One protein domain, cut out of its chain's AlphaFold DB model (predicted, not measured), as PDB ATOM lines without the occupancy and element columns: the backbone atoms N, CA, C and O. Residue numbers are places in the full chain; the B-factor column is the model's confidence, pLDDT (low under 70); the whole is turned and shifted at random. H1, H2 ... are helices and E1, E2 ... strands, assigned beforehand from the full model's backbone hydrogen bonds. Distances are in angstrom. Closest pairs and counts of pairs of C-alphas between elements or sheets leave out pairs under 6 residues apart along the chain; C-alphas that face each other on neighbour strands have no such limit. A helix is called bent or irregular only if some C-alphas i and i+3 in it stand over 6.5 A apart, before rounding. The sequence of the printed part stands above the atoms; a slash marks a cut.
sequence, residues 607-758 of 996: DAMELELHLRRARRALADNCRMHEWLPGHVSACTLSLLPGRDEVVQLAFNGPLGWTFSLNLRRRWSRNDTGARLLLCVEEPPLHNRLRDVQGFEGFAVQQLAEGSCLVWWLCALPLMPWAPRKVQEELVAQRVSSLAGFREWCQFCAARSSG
ATOM      1  N   ASP A 607      -2.164 -22.860 -27.874       57.78
ATOM      2  CA  ASP A 607      -1.039 -21.936 -28.078       57.78
ATOM      3  C   ASP A 607       0.260 -22.487 -27.478       57.78
ATOM      4  O   ASP A 607       1.317 -22.474 -28.108       57.78
ATOM      5  N   ALA A 608       0.190 -23.049 -26.267       59.84
ATOM      6  CA  ALA A 608       1.355 -23.647 -25.612       59.84
ATOM      7  C   ALA A 608       1.843 -24.927 -26.322       59.84
ATOM      8  O   ALA A 608       3.044 -25.195 -26.368       59.84
ATOM      9  N   MET A 609       0.932 -25.726 -26.880       61.31
ATOM     10  CA  MET A 609       1.239 -26.965 -27.600       61.31
ATOM     11  C   MET A 609       1.698 -26.677 -29.022       61.31
ATOM     12  O   MET A 609       2.629 -27.330 -29.486       61.31
ATOM     13  N   GLU A 610       1.080 -25.717 -29.705       65.44
ATOM     14  CA  GLU A 610       1.547 -25.212 -30.986       65.44
ATOM     15  C   GLU A 610       2.968 -24.683 -30.820       65.44
ATOM     16  O   GLU A 610       3.859 -25.102 -31.555       65.44
ATOM     17  N   LEU A 611       3.232 -23.901 -29.775       64.50
ATOM     18  CA  LEU A 611       4.569 -23.420 -29.454       64.50
ATOM     19  C   LEU A 611       5.551 -24.551 -29.110       64.50
ATOM     20  O   LEU A 611       6.647 -24.588 -29.664       64.50
ATOM     21  N   GLU A 612       5.189 -25.530 -28.278       65.44
ATOM     22  CA  GLU A 612       6.057 -26.690 -28.004       65.44
ATOM     23  C   GLU A 612       6.295 -27.537 -29.268       65.44
ATOM     24  O   GLU A 612       7.387 -28.079 -29.460       65.44
ATOM     25  N   LEU A 613       5.320 -27.625 -30.178       68.25
ATOM     26  CA  LEU A 613       5.484 -28.270 -31.478       68.25
ATOM     27  C   LEU A 613       6.450 -27.478 -32.370       68.25
ATOM     28  O   LEU A 613       7.335 -28.083 -32.979       68.25
ATOM     29  N   HIS A 614       6.339 -26.148 -32.407       69.25
ATOM     30  CA  HIS A 614       7.267 -25.259 -33.109       69.25
ATOM     31  C   HIS A 614       8.686 -25.381 -32.537       69.25
ATOM     32  O   HIS A 614       9.641 -25.578 -33.292       69.25
ATOM     33  N   LEU A 615       8.832 -25.396 -31.210       68.44
ATOM     34  CA  LEU A 615      10.102 -25.631 -30.524       68.44
ATOM     35  C   LEU A 615      10.675 -27.010 -30.862       68.44
ATOM     36  O   LEU A 615      11.864 -27.132 -31.142       68.44
ATOM     37  N   ARG A 616       9.854 -28.066 -30.886       69.00
ATOM     38  CA  ARG A 616      10.288 -29.413 -31.297       69.00
ATOM     39  C   ARG A 616      10.723 -29.467 -32.756       69.00
ATOM     40  O   ARG A 616      11.702 -30.147 -33.050       69.00
ATOM     41  N   ARG A 617      10.038 -28.764 -33.661       71.06
ATOM     42  CA  ARG A 617      10.426 -28.665 -35.076       71.06
ATOM     43  C   ARG A 617      11.752 -27.930 -35.235       71.06
ATOM     44  O   ARG A 617      12.645 -28.476 -35.874       71.06
ATOM     45  N   ALA A 618      11.915 -26.776 -34.587       72.69
ATOM     46  CA  ALA A 618      13.175 -26.033 -34.572       72.69
ATOM     47  C   ALA A 618      14.324 -26.885 -34.003       72.69
ATOM     48  O   ALA A 618      15.391 -26.972 -34.603       72.69
ATOM     49  N   ARG A 619      14.084 -27.612 -32.900       72.12
ATOM     50  CA  ARG A 619      15.052 -28.565 -32.326       72.12
ATOM     51  C   ARG A 619      15.442 -29.655 -33.326       72.12
ATOM     52  O   ARG A 619      16.625 -29.931 -33.478       72.12
ATOM     53  N   ARG A 620      14.470 -30.272 -34.008       70.62
ATOM     54  CA  ARG A 620      14.744 -31.307 -35.019       70.62
ATOM     55  C   ARG A 620      15.548 -30.745 -36.183       70.62
ATOM     56  O   ARG A 620      16.508 -31.376 -36.583       70.62
ATOM     57  N   ALA A 621      15.196 -29.565 -36.677       74.75
ATOM     58  CA  ALA A 621      15.902 -28.910 -37.772       74.75
ATOM     59  C   ALA A 621      17.374 -28.614 -37.456       74.75
ATOM     60  O   ALA A 621      18.228 -28.752 -38.325       74.75
ATOM     61  N   LEU A 622      17.652 -28.223 -36.207       75.38
ATOM     62  CA  LEU A 622      19.007 -27.968 -35.715       75.38
ATOM     63  C   LEU A 622      19.783 -29.263 -35.415       75.38
ATOM     64  O   LEU A 622      21.006 -29.268 -35.497       75.38
ATOM     65  N   ALA A 623      19.095 -30.350 -35.054       72.06
ATOM     66  CA  ALA A 623      19.716 -31.647 -34.767       72.06
ATOM     67  C   ALA A 623      19.958 -32.501 -36.028       72.06
ATOM     68  O   ALA A 623      20.897 -33.299 -36.068       72.06
ATOM     69  N   ASP A 624      19.110 -32.348 -37.047       79.31
ATOM     70  CA  ASP A 624      19.102 -33.155 -38.264       79.31
ATOM     71  C   ASP A 624      20.150 -32.655 -39.268       79.31
ATOM     72  O   ASP A 624      19.910 -31.767 -40.092       79.31
ATOM     73  N   ASN A 625      21.336 -33.258 -39.184       78.38
ATOM     74  CA  ASN A 625      22.485 -33.000 -40.055       78.38
ATOM     75  C   ASN A 625      22.123 -33.058 -41.537       78.38
ATOM     76  O   ASN A 625      22.539 -32.204 -42.323       78.38
ATOM     77  N   CYS A 626      21.290 -34.029 -41.912       77.00
ATOM     78  CA  CYS A 626      20.902 -34.245 -43.294       77.00
ATOM     79  C   CYS A 626      20.096 -33.073 -43.846       77.00
ATOM     80  O   CYS A 626      20.106 -32.873 -45.052       77.00
ATOM     81  N   ARG A 627      19.446 -32.267 -42.998       80.19
ATOM     82  CA  ARG A 627      18.598 -31.139 -43.411       80.19
ATOM     83  C   ARG A 627      19.251 -29.771 -43.234       80.19
ATOM     84  O   ARG A 627      18.684 -28.781 -43.684       80.19
ATOM     85  N   MET A 628      20.455 -29.690 -42.656       81.06
ATOM     86  CA  MET A 628      21.182 -28.414 -42.519       81.06
ATOM     87  C   MET A 628      21.413 -27.719 -43.865       81.06
ATOM     88  O   MET A 628      21.335 -26.496 -43.950       81.06
ATOM     89  N   HIS A 629      21.622 -28.486 -44.939       82.94
ATOM     90  CA  HIS A 629      21.789 -27.936 -46.287       82.94
ATOM     91  C   HIS A 629      20.532 -27.232 -46.833       82.94
ATOM     92  O   HIS A 629      20.651 -26.416 -47.744       82.94
ATOM     93  N   GLU A 630      19.342 -27.522 -46.291       84.62
ATOM     94  CA  GLU A 630      18.087 -26.889 -46.720       84.62
ATOM     95  C   GLU A 630      18.003 -25.420 -46.287       84.62
ATOM     96  O   GLU A 630      17.320 -24.632 -46.937       84.62
ATOM     97  N   TRP A 631      18.674 -25.050 -45.191       83.75
ATOM     98  CA  TRP A 631      18.547 -23.726 -44.574       83.75
ATOM     99  C   TRP A 631      19.869 -22.991 -44.360       83.75
ATOM    100  O   TRP A 631      19.848 -21.801 -44.053       83.75
ATOM    101  N   LEU A 632      21.009 -23.663 -44.536       83.00
ATOM    102  CA  LEU A 632      22.345 -23.091 -44.398       83.00
ATOM    103  C   LEU A 632      23.031 -22.995 -45.778       83.00
ATOM    104  O   LEU A 632      23.674 -23.952 -46.221       83.00
ATOM    105  N   PRO A 633      22.934 -21.849 -46.483       77.62
ATOM    106  CA  PRO A 633      23.589 -21.656 -47.772       77.62
ATOM    107  C   PRO A 633      25.099 -21.896 -47.681       77.62
ATOM    108  O   PRO A 633      25.770 -21.380 -46.787       77.62
ATOM    109  N   GLY A 634      25.631 -22.678 -48.620       77.25
ATOM    110  CA  GLY A 634      27.049 -23.047 -48.661       77.25
ATOM    111  C   GLY A 634      27.392 -24.319 -47.887       77.25
ATOM    112  O   GLY A 634      28.517 -24.789 -48.002       77.25
ATOM    113  N   HIS A 635      26.455 -24.920 -47.156       81.25
ATOM    114  CA  HIS A 635      26.645 -26.243 -46.575       81.25
ATOM    115  C   HIS A 635      26.673 -27.321 -47.672       81.25
ATOM    116  O   HIS A 635      25.754 -27.409 -48.483       81.25
ATOM    117  N   VAL A 636      27.737 -28.122 -47.712       83.69
ATOM    118  CA  VAL A 636      27.964 -29.164 -48.726       83.69
ATOM    119  C   VAL A 636      27.441 -30.505 -48.236       83.69
ATOM    120  O   VAL A 636      26.687 -31.172 -48.937       83.69
ATOM    121  N   SER A 637      27.821 -30.893 -47.022       85.19
ATOM    122  CA  SER A 637      27.399 -32.147 -46.406       85.19
ATOM    123  C   SER A 637      27.545 -32.067 -44.891       85.19
ATOM    124  O   SER A 637      28.368 -31.318 -44.375       85.19
ATOM    125  N   ALA A 638      26.732 -32.839 -44.178       81.81
ATOM    126  CA  ALA A 638      26.942 -33.120 -42.768       81.81
ATOM    127  C   ALA A 638      26.823 -34.623 -42.568       81.81
ATOM    128  O   ALA A 638      25.883 -35.236 -43.071       81.81
ATOM    129  N   CYS A 639      27.766 -35.205 -41.840       83.12
ATOM    130  CA  CYS A 639      27.778 -36.627 -41.538       83.12
ATOM    131  C   CYS A 639      27.998 -36.820 -40.039       83.12
ATOM    132  O   CYS A 639      28.911 -36.228 -39.465       83.12
ATOM    133  N   THR A 640      27.168 -37.640 -39.395       83.06
ATOM    134  CA  THR A 640      27.435 -38.085 -38.024       83.06
ATOM    135  C   THR A 640      28.519 -39.157 -38.084       83.06
ATOM    136  O   THR A 640      28.290 -40.222 -38.648       83.06
ATOM    137  N   LEU A 641      29.695 -38.868 -37.531       79.81
ATOM    138  CA  LEU A 641      30.840 -39.777 -37.534       79.81
ATOM    139  C   LEU A 641      30.733 -40.843 -36.438       79.81
ATOM    140  O   LEU A 641      31.108 -41.988 -36.665       79.81
ATOM    141  N   SER A 642      30.233 -40.482 -35.250       79.25
ATOM    142  CA  SER A 642      30.058 -41.428 -34.142       79.25
ATOM    143  C   SER A 642      29.025 -40.958 -33.114       79.25
ATOM    144  O   SER A 642      28.797 -39.757 -32.929       79.25
ATOM    145  N   LEU A 643      28.410 -41.926 -32.429       75.38
ATOM    146  CA  LEU A 643      27.597 -41.716 -31.231       75.38
ATOM    147  C   LEU A 643      28.448 -42.098 -30.014       75.38
ATOM    148  O   LEU A 643      28.837 -43.256 -29.871       75.38
ATOM    149  N   LEU A 644      28.761 -41.134 -29.152       69.12
ATOM    150  CA  LEU A 644      29.525 -41.362 -27.925       69.12
ATOM    151  C   LEU A 644      28.576 -41.648 -26.739       69.12
ATOM    152  O   LEU A 644      27.439 -41.156 -26.713       69.12
ATOM    153  N   PRO A 645      29.020 -42.403 -25.713       54.28
ATOM    154  CA  PRO A 645      28.245 -42.607 -24.490       54.28
ATOM    155  C   PRO A 645      27.861 -41.262 -23.849       54.28
ATOM    156  O   PRO A 645      28.700 -40.374 -23.715       54.28
ATOM    157  N   GLY A 646      26.601 -41.107 -23.423       57.50
ATOM    158  CA  GLY A 646      26.153 -39.904 -22.702       57.50
ATOM    159  C   GLY A 646      25.471 -38.802 -23.530       57.50
ATOM    160  O   GLY A 646      25.335 -37.690 -23.019       57.50
ATOM    161  N   ARG A 647      24.950 -39.119 -24.729       67.50
ATOM    162  CA  ARG A 647      24.249 -38.196 -25.665       67.50
ATOM    163  C   ARG A 647      25.157 -37.192 -26.390       67.50
ATOM    164  O   ARG A 647      24.685 -36.122 -26.782       67.50
ATOM    165  N   ASP A 648      26.421 -37.550 -26.570       76.75
ATOM    166  CA  ASP A 648      27.361 -36.776 -27.373       76.75
ATOM    167  C   ASP A 648      27.426 -37.358 -28.792       76.75
ATOM    168  O   ASP A 648      27.500 -38.572 -28.973       76.75
ATOM    169  N   GLU A 649      27.403 -36.499 -29.807       80.56
ATOM    170  CA  GLU A 649      27.506 -36.899 -31.215       80.56
ATOM    171  C   GLU A 649      28.701 -36.200 -31.853       80.56
ATOM    172  O   GLU A 649      28.816 -34.980 -31.745       80.56
ATOM    173  N   VAL A 650      29.571 -36.925 -32.552       81.56
ATOM    174  CA  VAL A 650      30.615 -36.294 -33.372       81.56
ATOM    175  C   VAL A 650      30.077 -36.129 -34.783       81.56
ATOM    176  O   VAL A 650      29.638 -37.091 -35.408       81.56
ATOM    177  N   VAL A 651      30.096 -34.902 -35.293       80.94
ATOM    178  CA  VAL A 651      29.536 -34.543 -36.595       80.94
ATOM    179  C   VAL A 651      30.569 -33.826 -37.430       80.94
ATOM    180  O   VAL A 651      31.124 -32.822 -37.005       80.94
ATOM    181  N   GLN A 652      30.779 -34.301 -38.646       84.81
ATOM    182  CA  GLN A 652      31.559 -33.598 -39.645       84.81
ATOM    183  C   GLN A 652      30.639 -32.704 -40.470       84.81
ATOM    184  O   GLN A 652      29.719 -33.201 -41.113       84.81
ATOM    185  N   LEU A 653      30.886 -31.396 -40.468       82.62
ATOM    186  CA  LEU A 653      30.213 -30.422 -41.325       82.62
ATOM    187  C   LEU A 653      31.165 -29.970 -42.427       82.62
ATOM    188  O   LEU A 653      32.244 -29.467 -42.125       82.62
ATOM    189  N   ALA A 654      30.749 -30.070 -43.686       82.44
ATOM    190  CA  ALA A 654      31.470 -29.527 -44.826       82.44
ATOM    191  C   ALA A 654      30.760 -28.296 -45.408       82.44
ATOM    192  O   ALA A 654      29.543 -28.301 -45.588       82.44
ATOM    193  N   PHE A 655      31.503 -27.237 -45.732       82.94
ATOM    194  CA  PHE A 655      30.947 -26.006 -46.307       82.94
ATOM    195  C   PHE A 655      31.858 -25.376 -47.359       82.94
ATOM    196  O   PHE A 655      33.077 -25.465 -47.280       82.94
ATOM    197  N   ASN A 656      31.258 -24.695 -48.329       83.00
ATOM    198  CA  ASN A 656      31.943 -23.905 -49.340       83.00
ATOM    199  C   ASN A 656      32.201 -22.497 -48.804       83.00
ATOM    200  O   ASN A 656      31.262 -21.763 -48.496       83.00
ATOM    201  N   GLY A 657      33.467 -22.111 -48.709       78.62
ATOM    202  CA  GLY A 657      33.851 -20.731 -48.453       78.62
ATOM    203  C   GLY A 657      34.118 -19.945 -49.740       78.62
ATOM    204  O   GLY A 657      33.850 -20.413 -50.854       78.62
ATOM    205  N   PRO A 658      34.639 -18.716 -49.600       75.62
ATOM    206  CA  PRO A 658      34.966 -17.869 -50.733       75.62
ATOM    207  C   PRO A 658      36.020 -18.546 -51.617       75.62
ATOM    208  O   PRO A 658      36.829 -19.342 -51.145       75.62
ATOM    209  N   LEU A 659      36.003 -18.221 -52.914       80.88
ATOM    210  CA  LEU A 659      36.921 -18.769 -53.927       80.88
ATOM    211  C   LEU A 659      36.739 -20.269 -54.239       80.88
ATOM    212  O   LEU A 659      37.593 -20.860 -54.895       80.88
ATOM    213  N   GLY A 660      35.621 -20.879 -53.828       82.12
ATOM    214  CA  GLY A 660      35.295 -22.273 -54.160       82.12
ATOM    215  C   GLY A 660      36.012 -23.310 -53.294       82.12
ATOM    216  O   GLY A 660      36.025 -24.488 -53.635       82.12
ATOM    217  N   TRP A 661      36.615 -22.888 -52.183       81.06
ATOM    218  CA  TRP A 661      37.224 -23.796 -51.218       81.06
ATOM    219  C   TRP A 661      36.162 -24.521 -50.398       81.06
ATOM    220  O   TRP A 661      35.231 -23.889 -49.904       81.06
ATOM    221  N   THR A 662      36.326 -25.829 -50.209       78.81
ATOM    222  CA  THR A 662      35.496 -26.620 -49.297       78.81
ATOM    223  C   THR A 662      36.255 -26.857 -47.998       78.81
ATOM    224  O   THR A 662      37.401 -27.302 -48.000       78.81
ATOM    225  N   PHE A 663      35.607 -26.554 -46.884       77.00
ATOM    226  CA  PHE A 663      36.109 -26.733 -45.529       77.00
ATOM    227  C   PHE A 663      35.362 -27.873 -44.869       77.00
ATOM    228  O   PHE A 663      34.211 -28.124 -45.211       77.00
ATOM    229  N   SER A 664      35.998 -28.552 -43.921       77.19
ATOM    230  CA  SER A 664      35.358 -29.571 -43.095       77.19
ATOM    231  C   SER A 664      35.710 -29.326 -41.634       77.19
ATOM    232  O   SER A 664      36.877 -29.109 -41.320       77.19
ATOM    233  N   LEU A 665      34.705 -29.334 -40.764       77.62
ATOM    234  CA  LEU A 665      34.831 -29.168 -39.318       77.62
ATOM    235  C   LEU A 665      34.260 -30.403 -38.635       77.62
ATOM    236  O   LEU A 665      33.128 -30.782 -38.928       77.62
ATOM    237  N   ASN A 666      35.008 -30.994 -37.709       78.75
ATOM    238  CA  ASN A 666      34.489 -32.033 -36.827       78.75
ATOM    239  C   ASN A 666      34.006 -31.372 -35.540       78.75
ATOM    240  O   ASN A 666      34.767 -30.679 -34.881       78.75
ATOM    241  N   LEU A 667      32.745 -31.573 -35.186       78.94
ATOM    242  CA  LEU A 667      32.092 -30.948 -34.046       78.94
ATOM    243  C   LEU A 667      31.552 -32.031 -33.122       78.94
ATOM    244  O   LEU A 667      30.711 -32.830 -33.527       78.94
ATOM    245  N   ARG A 668      31.970 -32.023 -31.860       81.12
ATOM    246  CA  ARG A 668      31.321 -32.800 -30.806       81.12
ATOM    247  C   ARG A 668      30.127 -32.026 -30.278       81.12
ATOM    248  O   ARG A 668      30.305 -30.980 -29.666       81.12
ATOM    249  N   ARG A 669      28.930 -32.545 -30.515       80.62
ATOM    250  CA  ARG A 669      27.638 -31.963 -30.162       80.62
ATOM    251  C   ARG A 669      27.094 -32.573 -28.884       80.62
ATOM    252  O   ARG A 669      26.947 -33.788 -28.808       80.62
ATOM    253  N   ARG A 670      26.704 -31.728 -27.930       80.88
ATOM    254  CA  ARG A 670      25.988 -32.150 -26.718       80.88
ATOM    255  C   ARG A 670      24.729 -31.332 -26.512       80.88
ATOM    256  O   ARG A 670      24.794 -30.107 -26.491       80.88
ATOM    257  N   TRP A 671      23.605 -32.008 -26.281       73.56
ATOM    258  CA  TRP A 671      22.361 -31.371 -25.852       73.56
ATOM    259  C   TRP A 671      22.260 -31.360 -24.327       73.56
ATOM    260  O   TRP A 671      22.114 -32.411 -23.700       73.56
ATOM    261  N   SER A 672      22.258 -30.173 -23.723       71.25
ATOM    262  CA  SER A 672      21.877 -29.996 -22.313       71.25
ATOM    263  C   SER A 672      20.462 -29.422 -22.198       71.25
ATOM    264  O   SER A 672      19.962 -28.810 -23.140       71.25
ATOM    265  N   ARG A 673      19.778 -29.651 -21.072       62.88
ATOM    266  CA  ARG A 673      18.468 -29.058 -20.757       62.88
ATOM    267  C   ARG A 673      18.587 -28.342 -19.419       62.88
ATOM    268  O   ARG A 673      19.073 -28.957 -18.477       62.88
ATOM    269  N   ASN A 674      18.126 -27.098 -19.341       61.69
ATOM    270  CA  ASN A 674      17.964 -26.396 -18.070       61.69
ATOM    271  C   ASN A 674      16.484 -26.335 -17.636       61.69
ATOM    272  O   ASN A 674      15.574 -26.704 -18.392       61.69
ATOM    273  N   ASP A 675      16.256 -25.832 -16.423       44.50
ATOM    274  CA  ASP A 675      14.932 -25.727 -15.795       44.50
ATOM    275  C   ASP A 675      14.017 -24.703 -16.488       44.50
ATOM    276  O   ASP A 675      12.796 -24.798 -16.394       44.50
ATOM    277  N   THR A 676      14.584 -23.772 -17.267       51.19
ATOM    278  CA  THR A 676      13.831 -22.809 -18.092       51.19
ATOM    279  C   THR A 676      13.481 -23.362 -19.478       51.19
ATOM    280  O   THR A 676      13.014 -22.625 -20.343       51.19
ATOM    281  N   GLY A 677      13.755 -24.647 -19.733       52.25
ATOM    282  CA  GLY A 677      13.482 -25.306 -21.011       52.25
ATOM    283  C   GLY A 677      14.440 -24.937 -22.149       52.25
ATOM    284  O   GLY A 677      14.308 -25.503 -23.241       52.25
ATOM    285  N   ALA A 678      15.421 -24.065 -21.897       50.78
ATOM    286  CA  ALA A 678      16.477 -23.756 -22.844       50.78
ATOM    287  C   ALA A 678      17.398 -24.969 -22.986       50.78
ATOM    288  O   ALA A 678      17.817 -25.601 -22.010       50.78
ATOM    289  N   ARG A 679      17.674 -25.332 -24.236       57.69
ATOM    290  CA  ARG A 679      18.585 -26.426 -24.555       57.69
ATOM    291  C   ARG A 679      19.762 -25.895 -25.331       57.69
ATOM    292  O   ARG A 679      19.544 -25.308 -26.385       57.69
ATOM    293  N   LEU A 680      20.957 -26.101 -24.786       57.81
ATOM    294  CA  LEU A 680      22.211 -25.652 -25.369       57.81
ATOM    295  C   LEU A 680      22.824 -26.799 -26.175       57.81
ATOM    296  O   LEU A 680      23.098 -27.853 -25.596       57.81
ATOM    297  N   LEU A 681      23.008 -26.593 -27.479       62.31
ATOM    298  CA  LEU A 681      23.832 -27.444 -28.339       62.31
ATOM    299  C   LEU A 681      25.254 -26.895 -28.314       62.31
ATOM    300  O   LEU A 681      25.470 -25.865 -28.929       62.31
ATOM    301  N   LEU A 682      26.187 -27.529 -27.605       60.12
ATOM    302  CA  LEU A 682      27.604 -27.141 -27.638       60.12
ATOM    303  C   LEU A 682      28.338 -27.994 -28.665       60.12
ATOM    304  O   LEU A 682      28.322 -29.215 -28.531       60.12
ATOM    305  N   CYS A 683      28.966 -27.356 -29.647       61.69
ATOM    306  CA  CYS A 683      29.896 -27.960 -30.595       61.69
ATOM    307  C   CYS A 683      31.332 -27.661 -30.150       61.69
ATOM    308  O   CYS A 683      31.689 -26.489 -30.112       61.69
ATOM    309  N   VAL A 684      32.146 -28.668 -29.830       61.19
ATOM    310  CA  VAL A 684      33.589 -28.503 -29.548       61.19
ATOM    311  C   VAL A 684      34.388 -29.263 -30.605       61.19
ATOM    312  O   VAL A 684      34.076 -30.417 -30.887       61.19
ATOM    313  N   GLU A 685      35.372 -28.612 -31.227       60.19
ATOM    314  CA  GLU A 685      36.207 -29.218 -32.272       60.19
ATOM    315  C   GLU A 685      37.188 -30.252 -31.687       60.19
ATOM    316  O   GLU A 685      37.883 -29.960 -30.713       60.19
ATOM    317  N   GLU A 686      37.253 -31.457 -32.272       56.16
ATOM    318  CA  GLU A 686      38.319 -32.433 -31.988       56.16
ATOM    319  C   GLU A 686      39.394 -32.351 -33.086       56.16
ATOM    320  O   GLU A 686      39.052 -32.423 -34.274       56.16
ATOM    321  N   PRO A 687      40.688 -32.219 -32.735       55.50
ATOM    322  CA  PRO A 687      41.747 -32.165 -33.730       55.50
ATOM    323  C   PRO A 687      41.826 -33.500 -34.494       55.50
ATOM    324  O   PRO A 687      41.770 -34.570 -33.880       55.50
ATOM    325  N   PRO A 688      41.975 -33.487 -35.832       55.22
ATOM    326  CA  PRO A 688      42.160 -34.713 -36.593       55.22
ATOM    327  C   PRO A 688      43.477 -35.380 -36.178       55.22
ATOM    328  O   PRO A 688      44.536 -34.756 -36.218       55.22
ATOM    329  N   LEU A 689      43.420 -36.671 -35.841       55.41
ATOM    330  CA  LEU A 689      44.548 -37.436 -35.291       55.41
ATOM    331  C   LEU A 689      45.838 -37.377 -36.137       55.41
ATOM    332  O   LEU A 689      46.916 -37.597 -35.586       55.41
ATOM    333  N   HIS A 690      45.781 -37.072 -37.444       53.94
ATOM    334  CA  HIS A 690      46.909 -37.272 -38.369       53.94
ATOM    335  C   HIS A 690      47.246 -36.125 -39.345       53.94
ATOM    336  O   HIS A 690      47.870 -36.388 -40.371       53.94
ATOM    337  N   ASN A 691      46.939 -34.847 -39.067       46.62
ATOM    338  CA  ASN A 691      47.445 -33.765 -39.937       46.62
ATOM    339  C   ASN A 691      47.913 -32.508 -39.183       46.62
ATOM    340  O   ASN A 691      47.144 -31.865 -38.480       46.62
ATOM    341  N   ARG A 692      49.188 -32.129 -39.378       44.19
ATOM    342  CA  ARG A 692      49.896 -31.000 -38.726       44.19
ATOM    343  C   ARG A 692      49.472 -29.606 -39.230       44.19
ATOM    344  O   ARG A 692      50.309 -28.710 -39.361       44.19
ATOM    345  N   LEU A 693      48.196 -29.388 -39.530       44.50
ATOM    346  CA  LEU A 693      47.676 -28.046 -39.790       44.50
ATOM    347  C   LEU A 693      46.973 -27.542 -38.527       44.50
ATOM    348  O   LEU A 693      45.846 -27.920 -38.252       44.50
ATOM    349  N   ARG A 694      47.737 -26.733 -37.775       51.31
ATOM    350  CA  ARG A 694      47.429 -25.914 -36.583       51.31
ATOM    351  C   ARG A 694      46.011 -26.032 -36.004       51.31
ATOM    352  O   ARG A 694      45.051 -25.617 -36.643       51.31
ATOM    353  N   ASP A 695      45.973 -26.437 -34.735       48.41
ATOM    354  CA  ASP A 695      44.801 -26.534 -33.865       48.41
ATOM    355  C   ASP A 695      43.950 -25.256 -33.893       48.41
ATOM    356  O   ASP A 695      44.332 -24.201 -33.376       48.41
ATOM    357  N   VAL A 696      42.780 -25.354 -34.516       52.91
ATOM    358  CA  VAL A 696      41.695 -24.395 -34.346       52.91
ATOM    359  C   VAL A 696      40.842 -24.938 -33.204       52.91
ATOM    360  O   VAL A 696      40.420 -26.087 -33.227       52.91
ATOM    361  N   GLN A 697      40.657 -24.142 -32.153       61.44
ATOM    362  CA  GLN A 697      39.715 -24.450 -31.081       61.44
ATOM    363  C   GLN A 697      38.616 -23.402 -31.124       61.44
ATOM    364  O   GLN A 697      38.876 -22.206 -30.973       61.44
ATOM    365  N   GLY A 698      37.390 -23.849 -31.348       68.56
ATOM    366  CA  GLY A 698      36.221 -22.991 -31.351       68.56
ATOM    367  C   GLY A 698      34.995 -23.708 -30.826       68.56
ATOM    368  O   GLY A 698      35.003 -24.924 -30.626       68.56
ATOM    369  N   PHE A 699      33.935 -22.935 -30.607       77.25
ATOM    370  CA  PHE A 699      32.641 -23.497 -30.262       77.25
ATOM    371  C   PHE A 699      31.493 -22.837 -31.021       77.25
ATOM    372  O   PHE A 699      31.530 -21.651 -31.349       77.25
ATOM    373  N   GLU A 700      30.454 -23.623 -31.279       78.69
ATOM    374  CA  GLU A 700      29.178 -23.156 -31.822       78.69
ATOM    375  C   GLU A 700      28.053 -23.639 -30.899       78.69
ATOM    376  O   GLU A 700      28.038 -24.792 -30.470       78.69
ATOM    377  N   GLY A 701      27.169 -22.717 -30.530       80.69
ATOM    378  CA  GLY A 701      26.188 -22.832 -29.464       80.69
ATOM    379  C   GLY A 701      24.804 -22.408 -29.933       80.69
ATOM    380  O   GLY A 701      24.671 -21.287 -30.409       80.69
ATOM    381  N   PHE A 702      23.764 -23.223 -29.758       81.75
ATOM    382  CA  PHE A 702      22.374 -22.766 -29.938       81.75
ATOM    383  C   PHE A 702      21.599 -22.922 -28.641       81.75
ATOM    384  O   PHE A 702      21.618 -24.011 -28.079       81.75
ATOM    385  N   ALA A 703      20.893 -21.882 -28.199       79.19
ATOM    386  CA  ALA A 703      19.910 -21.971 -27.126       79.19
ATOM    387  C   ALA A 703      18.551 -21.476 -27.622       79.19
ATOM    388  O   ALA A 703      18.432 -20.386 -28.167       79.19
ATOM    389  N   VAL A 704      17.511 -22.285 -27.439       76.31
ATOM    390  CA  VAL A 704      16.145 -21.917 -27.830       76.31
ATOM    391  C   VAL A 704      15.328 -21.662 -26.573       76.31
ATOM    392  O   VAL A 704      15.147 -22.577 -25.771       76.31
ATOM    393  N   GLN A 705      14.836 -20.437 -26.411       78.81
ATOM    394  CA  GLN A 705      13.983 -20.012 -25.308       78.81
ATOM    395  C   GLN A 705      12.562 -19.746 -25.807       78.81
ATOM    396  O   GLN A 705      12.350 -19.205 -26.891       78.81
ATOM    397  N   GLN A 706      11.583 -20.133 -25.002       70.38
ATOM    398  CA  GLN A 706      10.181 -19.828 -25.243       70.38
ATOM    399  C   GLN A 706       9.878 -18.393 -24.792       70.38
ATOM    400  O   GLN A 706      10.250 -18.019 -23.680       70.38
ATOM    401  N   LEU A 707       9.217 -17.602 -25.637       78.19
ATOM    402  CA  LEU A 707       8.668 -16.301 -25.255       78.19
ATOM    403  C   LEU A 707       7.156 -16.427 -25.009       78.19
ATOM    404  O   LEU A 707       6.536 -17.433 -25.367       78.19
ATOM    405  N   ALA A 708       6.561 -15.407 -24.387       64.38
ATOM    406  CA  ALA A 708       5.109 -15.262 -24.387       64.38
ATOM    407  C   ALA A 708       4.599 -15.143 -25.844       64.38
ATOM    408  O   ALA A 708       5.350 -14.731 -26.728       64.38
ATOM    409  N   GLU A 709       3.339 -15.516 -26.098       73.75
ATOM    410  CA  GLU A 709       2.645 -15.309 -27.392       73.75
ATOM    411  C   GLU A 709       3.037 -16.236 -28.563       73.75
ATOM    412  O   GLU A 709       3.009 -15.826 -29.720       73.75
ATOM    413  N   GLY A 710       3.406 -17.498 -28.331       67.31
ATOM    414  CA  GLY A 710       3.617 -18.410 -29.473       67.31
ATOM    415  C   GLY A 710       4.953 -18.211 -30.207       67.31
ATOM    416  O   GLY A 710       5.210 -18.882 -31.205       67.31
ATOM    417  N   SER A 711       5.826 -17.319 -29.727       78.19
ATOM    418  CA  SER A 711       7.124 -17.031 -30.343       78.19
ATOM    419  C   SER A 711       8.286 -17.713 -29.609       78.19
ATOM    420  O   SER A 711       8.210 -18.061 -28.427       78.19
ATOM    421  N   CYS A 712       9.390 -17.948 -30.321       76.38
ATOM    422  CA  CYS A 712      10.617 -18.484 -29.739       76.38
ATOM    423  C   CYS A 712      11.807 -17.567 -30.029       76.38
ATOM    424  O   CYS A 712      11.942 -17.009 -31.117       76.38
ATOM    425  N   LEU A 713      12.683 -17.428 -29.038       81.94
ATOM    426  CA  LEU A 713      13.946 -16.719 -29.149       81.94
ATOM    427  C   LEU A 713      15.065 -17.741 -29.334       81.94
ATOM    428  O   LEU A 713      15.317 -18.568 -28.457       81.94
ATOM    429  N   VAL A 714      15.737 -17.689 -30.481       81.00
ATOM    430  CA  VAL A 714      16.906 -18.528 -30.762       81.00
ATOM    431  C   VAL A 714      18.158 -17.691 -30.547       81.00
ATOM    432  O   VAL A 714      18.433 -16.751 -31.286       81.00
ATOM    433  N   TRP A 715      18.921 -18.048 -29.525       82.69
ATOM    434  CA  TRP A 715      20.251 -17.530 -29.263       82.69
ATOM    435  C   TRP A 715      21.254 -18.394 -30.014       82.69
ATOM    436  O   TRP A 715      21.259 -19.616 -29.860       82.69
ATOM    437  N   TRP A 716      22.121 -17.762 -30.795       83.88
ATOM    438  CA  TRP A 716      23.243 -18.426 -31.440       83.88
ATOM    439  C   TRP A 716      24.539 -17.772 -30.993       83.88
ATOM    440  O   TRP A 716      24.692 -16.552 -31.039       83.88
ATOM    441  N   LEU A 717      25.458 -18.603 -30.529       81.19
ATOM    442  CA  LEU A 717      26.742 -18.202 -30.003       81.19
ATOM    443  C   LEU A 717      27.815 -18.905 -30.825       81.19
ATOM    444  O   LEU A 717      27.963 -20.118 -30.745       81.19
ATOM    445  N   CYS A 718      28.552 -18.151 -31.631       79.62
ATOM    446  CA  CYS A 718      29.591 -18.698 -32.490       79.62
ATOM    447  C   CYS A 718      30.930 -18.052 -32.141       79.62
ATOM    448  O   CYS A 718      31.104 -16.842 -32.270       79.62
ATOM    449  N   ALA A 719      31.869 -18.875 -31.694       78.75
ATOM    450  CA  ALA A 719      33.253 -18.517 -31.439       78.75
ATOM    451  C   ALA A 719      34.158 -19.504 -32.182       78.75
ATOM    452  O   ALA A 719      34.969 -20.206 -31.584       78.75
ATOM    453  N   LEU A 720      33.973 -19.593 -33.499       72.00
ATOM    454  CA  LEU A 720      34.837 -20.368 -34.381       72.00
ATOM    455  C   LEU A 720      35.944 -19.447 -34.916       72.00
ATOM    456  O   LEU A 720      35.628 -18.460 -35.589       72.00
ATOM    457  N   PRO A 721      37.234 -19.735 -34.668       69.38
ATOM    458  CA  PRO A 721      38.328 -19.071 -35.361       69.38
ATOM    459  C   PRO A 721      38.356 -19.576 -36.809       69.38
ATOM    460  O   PRO A 721      39.145 -20.444 -37.171       69.38
ATOM    461  N   LEU A 722      37.449 -19.076 -37.652       68.56
ATOM    462  CA  LEU A 722      37.382 -19.466 -39.058       68.56
ATOM    463  C   LEU A 722      38.660 -18.997 -39.757       68.56
ATOM    464  O   LEU A 722      38.823 -17.813 -40.034       68.56
ATOM    465  N   MET A 723      39.563 -19.941 -40.033       70.06
ATOM    466  CA  MET A 723      40.851 -19.704 -40.685       70.06
ATOM    467  C   MET A 723      41.683 -18.636 -39.955       70.06
ATOM    468  O   MET A 723      41.847 -17.525 -40.462       70.06
ATOM    469  N   PRO A 724      42.288 -18.952 -38.795       73.62
ATOM    470  CA  PRO A 724      43.074 -17.971 -38.041       73.62
ATOM    471  C   PRO A 724      44.289 -17.449 -38.828       73.62
ATOM    472  O   PRO A 724      44.840 -16.400 -38.503       73.62
ATOM    473  N   TRP A 725      44.699 -18.172 -39.875       78.75
ATOM    474  CA  TRP A 725      45.743 -17.789 -40.825       78.75
ATOM    475  C   TRP A 725      45.249 -16.882 -41.964       78.75
ATOM    476  O   TRP A 725      46.072 -16.263 -42.638       78.75
ATOM    477  N   ALA A 726      43.938 -16.801 -42.213       77.56
ATOM    478  CA  ALA A 726      43.389 -15.958 -43.266       77.56
ATOM    479  C   ALA A 726      43.482 -14.475 -42.872       77.56
ATOM    480  O   ALA A 726      43.413 -14.147 -41.684       77.56
ATOM    481  N   PRO A 727      43.599 -13.551 -43.842       87.06
ATOM    482  CA  PRO A 727      43.532 -12.124 -43.559       87.06
ATOM    483  C   PRO A 727      42.254 -11.776 -42.789       87.06
ATOM    484  O   PRO A 727      41.183 -12.284 -43.113       87.06
ATOM    485  N   ARG A 728      42.344 -10.857 -41.820       82.12
ATOM    486  CA  ARG A 728      41.211 -10.432 -40.972       82.12
ATOM    487  C   ARG A 728      39.938 -10.118 -41.768       82.12
ATOM    488  O   ARG A 728      38.857 -10.504 -41.356       82.12
ATOM    489  N   LYS A 729      40.079  -9.493 -42.940       81.94
ATOM    490  CA  LYS A 729      38.959  -9.188 -43.842       81.94
ATOM    491  C   LYS A 729      38.206 -10.444 -44.310       81.94
ATOM    492  O   LYS A 729      36.986 -10.426 -44.382       81.94
ATOM    493  N   VAL A 730      38.925 -11.528 -44.601       81.56
ATOM    494  CA  VAL A 730      38.338 -12.819 -44.996       81.56
ATOM    495  C   VAL A 730      37.648 -13.477 -43.802       81.56
ATOM    496  O   VAL A 730      36.556 -14.009 -43.954       81.56
ATOM    497  N   GLN A 731      38.240 -13.389 -42.605       80.94
ATOM    498  CA  GLN A 731      37.607 -13.876 -41.372       80.94
ATOM    499  C   GLN A 731      36.295 -13.124 -41.086       80.94
ATOM    500  O   GLN A 731      35.275 -13.747 -40.804       80.94
ATOM    501  N   GLU A 732      36.297 -11.795 -41.218       81.81
ATOM    502  CA  GLU A 732      35.108 -10.947 -41.051       81.81
ATOM    503  C   GLU A 732      34.021 -11.274 -42.090       81.81
ATOM    504  O   GLU A 732      32.845 -11.359 -41.741       81.81
ATOM    505  N   GLU A 733      34.400 -11.524 -43.346       81.88
ATOM    506  CA  GLU A 733      33.471 -11.902 -44.418       81.88
ATOM    507  C   GLU A 733      32.863 -13.297 -44.203       81.88
ATOM    508  O   GLU A 733      31.659 -13.478 -44.373       81.88
ATOM    509  N   LEU A 734      33.658 -14.265 -43.740       77.19
ATOM    510  CA  LEU A 734      33.186 -15.606 -43.381       77.19
ATOM    511  C   LEU A 734      32.211 -15.582 -42.202       77.19
ATOM    512  O   LEU A 734      31.189 -16.268 -42.232       77.19
ATOM    513  N   VAL A 735      32.501 -14.777 -41.176       79.56
ATOM    514  CA  VAL A 735      31.593 -14.576 -40.039       79.56
ATOM    515  C   VAL A 735      30.299 -13.918 -40.513       79.56
ATOM    516  O   VAL A 735      29.220 -14.407 -40.186       79.56
ATOM    517  N   ALA A 736      30.377 -12.869 -41.337       80.31
ATOM    518  CA  ALA A 736      29.196 -12.206 -41.890       80.31
ATOM    519  C   ALA A 736      28.345 -13.151 -42.758       80.31
ATOM    520  O   ALA A 736      27.116 -13.154 -42.651       80.31
ATOM    521  N   GLN A 737      28.983 -13.995 -43.574       80.25
ATOM    522  CA  GLN A 737      28.308 -15.009 -44.383       80.25
ATOM    523  C   GLN A 737      27.618 -16.053 -43.497       80.25
ATOM    524  O   GLN A 737      26.451 -16.368 -43.721       80.25
ATOM    525  N   ARG A 738      28.294 -16.541 -42.452       76.94
ATOM    526  CA  ARG A 738      27.728 -17.517 -41.510       76.94
ATOM    527  C   ARG A 738      26.546 -16.936 -40.725       76.94
ATOM    528  O   ARG A 738      25.546 -17.623 -40.556       76.94
ATOM    529  N   VAL A 739      26.630 -15.671 -40.300       79.62
ATOM    530  CA  VAL A 739      25.518 -14.941 -39.661       79.62
ATOM    531  C   VAL A 739      24.349 -14.761 -40.625       79.62
ATOM    532  O   VAL A 739      23.203 -14.970 -40.239       79.62
ATOM    533  N   SER A 740      24.625 -14.449 -41.891       79.56
ATOM    534  CA  SER A 740      23.584 -14.331 -42.918       79.56
ATOM    535  C   SER A 740      22.847 -15.654 -43.141       79.56
ATOM    536  O   SER A 740      21.640 -15.650 -43.375       79.56
ATOM    537  N   SER A 741      23.519 -16.798 -42.980       74.94
ATOM    538  CA  SER A 741      22.876 -18.112 -43.069       74.94
ATOM    539  C   SER A 741      21.841 -18.382 -41.961       74.94
ATOM    540  O   SER A 741      20.969 -19.226 -42.154       74.94
ATOM    541  N   LEU A 742      21.845 -17.643 -40.839       72.88
ATOM    542  CA  LEU A 742      20.750 -17.711 -39.856       72.88
ATOM    543  C   LEU A 742      19.441 -17.103 -40.367       72.88
ATOM    544  O   LEU A 742      18.366 -17.530 -39.942       72.88
ATOM    545  N   ALA A 743      19.506 -16.122 -41.273       80.81
ATOM    546  CA  ALA A 743      18.303 -15.626 -41.933       80.81
ATOM    547  C   ALA A 743      17.629 -16.767 -42.716       80.81
ATOM    548  O   ALA A 743      16.415 -16.939 -42.615       80.81
ATOM    549  N   GLY A 744      18.432 -17.630 -43.351       84.06
ATOM    550  CA  GLY A 744      17.966 -18.861 -43.996       84.06
ATOM    551  C   GLY A 744      17.289 -19.836 -43.028       84.06
ATOM    552  O   GLY A 744      16.243 -20.392 -43.356       84.06
ATOM    553  N   PHE A 745      17.795 -19.986 -41.797       82.62
ATOM    554  CA  PHE A 745      17.127 -20.789 -40.761       82.62
ATOM    555  C   PHE A 745      15.744 -20.240 -40.390       82.62
ATOM    556  O   PHE A 745      14.776 -20.998 -40.285       82.62
ATOM    557  N   ARG A 746      15.632 -18.917 -40.215       83.75
ATOM    558  CA  ARG A 746      14.351 -18.254 -39.936       83.75
ATOM    559  C   ARG A 746      13.365 -18.454 -41.088       83.75
ATOM    560  O   ARG A 746      12.230 -18.855 -40.838       83.75
ATOM    561  N   GLU A 747      13.792 -18.198 -42.321       85.94
ATOM    562  CA  GLU A 747      12.972 -18.375 -43.526       85.94
ATOM    563  C   GLU A 747      12.522 -19.830 -43.691       85.94
ATOM    564  O   GLU A 747      11.352 -20.096 -43.961       85.94
ATOM    565  N   TRP A 748      13.412 -20.789 -43.438       84.69
ATOM    566  CA  TRP A 748      13.088 -22.213 -43.470       84.69
ATOM    567  C   TRP A 748      12.078 -22.606 -42.385       84.69
ATOM    568  O   TRP A 748      11.143 -23.366 -42.658       84.69
ATOM    569  N   CYS A 749      12.202 -22.066 -41.167       79.44
ATOM    570  CA  CYS A 749      11.223 -22.294 -40.102       79.44
ATOM    571  C   CYS A 749       9.843 -21.745 -40.492       79.44
ATOM    572  O   CYS A 749       8.837 -22.433 -40.308       79.44
ATOM    573  N   GLN A 750       9.797 -20.545 -41.079       81.81
ATOM    574  CA  GLN A 750       8.566 -19.933 -41.591       81.81
ATOM    575  C   GLN A 750       7.959 -20.751 -42.738       81.81
ATOM    576  O   GLN A 750       6.755 -20.998 -42.750       81.81
ATOM    577  N   PHE A 751       8.789 -21.240 -43.661       83.19
ATOM    578  CA  PHE A 751       8.371 -22.121 -44.748       83.19
ATOM    579  C   PHE A 751       7.763 -23.432 -44.226       83.19
ATOM    580  O   PHE A 751       6.690 -23.849 -44.668       83.19
ATOM    581  N   CYS A 752       8.408 -24.069 -43.245       76.88
ATOM    582  CA  CYS A 752       7.894 -25.285 -42.619       76.88
ATOM    583  C   CYS A 752       6.570 -25.042 -41.881       76.88
ATOM    584  O   CYS A 752       5.672 -25.885 -41.952       76.88
ATOM    585  N   ALA A 753       6.433 -23.899 -41.201       72.25
ATOM    586  CA  ALA A 753       5.187 -23.500 -40.553       72.25
ATOM    587  C   ALA A 753       4.060 -23.329 -41.587       72.25
ATOM    588  O   ALA A 753       3.037 -24.004 -41.471       72.25
ATOM    589  N   ALA A 754       4.301 -22.555 -42.654       77.00
ATOM    590  CA  ALA A 754       3.339 -22.295 -43.729       77.00
ATOM    591  C   ALA A 754       2.888 -23.567 -44.473       77.00
ATOM    592  O   ALA A 754       1.733 -23.680 -44.886       77.00
ATOM    593  N   ARG A 755       3.785 -24.552 -44.629       75.50
ATOM    594  CA  ARG A 755       3.445 -25.859 -45.211       75.50
ATOM    595  C   ARG A 755       2.553 -26.684 -44.282       75.50
ATOM    596  O   ARG A 755       1.681 -27.405 -44.757       75.50
ATOM    597  N   SER A 756       2.768 -26.592 -42.971       62.78
ATOM    598  CA  SER A 756       1.992 -27.350 -41.986       62.78
ATOM    599  C   SER A 756       0.595 -26.788 -41.725       62.78
ATOM    600  O   SER A 756      -0.300 -27.557 -41.392       62.78
ATOM    601  N   SER A 757       0.390 -25.485 -41.922       68.12
ATOM    602  CA  SER A 757      -0.919 -24.832 -41.804       68.12
ATOM    603  C   SER A 757      -1.828 -25.061 -43.017       68.12
ATOM    604  O   SER A 757      -2.951 -24.568 -43.036       68.12
ATOM    605  N   GLY A 758      -1.369 -25.771 -44.058       62.69
ATOM    606  CA  GLY A 758      -2.161 -26.036 -45.269       62.69
ATOM    607  C   GLY A 758      -2.477 -24.788 -46.105       62.69
ATOM    608  O   GLY A 758      -3.187 -24.874 -47.109       62.69
TER     609      GLY A 758
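Overview. This is residues 607 to 758 of the 996 residues of the protein "Marchf5 protein" of Symbiodinium natans (UniProt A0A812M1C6). A twisted sheet of six strands makes a bent wall, with H1 packed over E5, short H2 over E1, and long H3 running past edge strand E6 and crossing H2. The printed part has 152 residues, in the order H1 H2 E1 E2 E3 E4 E5 E6 H3; the sheet runs in that strand order, all antiparallel. The class is mixed, helices and strands; the whole is compact, radius of gyration of the C-alphas 16.5 A, spans 52 by 36 by 24 A.

Along the chain. H1, residues 607 to 623, begins at C-alpha (-1.039, -21.936, -28.078) and spans 23.9 A. H2 is 625 to 631, irregular: C-alphas 626 and 629 are 7.0 A apart. E1 is 635 to 644, E2 648 to 656, E3 662 to 673 (33.3 A), E4 679 to 685, E5 699 to 706 and E6 712 to 719. H3, 728 to 756, spans 42.7 A and ends at C-alpha (1.992, -27.350, -41.986).

Arrangement. The strands form a meander, each the antiparallel neighbour of the one before: N 639 and O 652 are 2.9 A apart, N 651 and O 667 2.8 A, N 670 and O 682 3.0 A, N 683 and O 700 2.8 A, N 701 and O 717 2.7 A. With the helices they make two layers, helices on one face of a sheet. H1's height over the sheet is 9.2 A. H2 and H3 touch, about perpendicular at 87 degrees, C-alphas of Trp 631 and Gly 744 4.9 A apart. Every O i to N i+4 pair is within hydrogen-bond range in H1, 22 of 25 in H3, and 0 of 3 in H2, with 3 of 4 O i to N i+3.

Size, cuts and confidence. C-alphas of Asp 607 and Arg 692, the farthest apart, are 52.8 A apart. The printed part has no cut; the link E4 to E5 is long. Mean pLDDT of the printed part is 73.1, with residues 673 to 698 among those under 70.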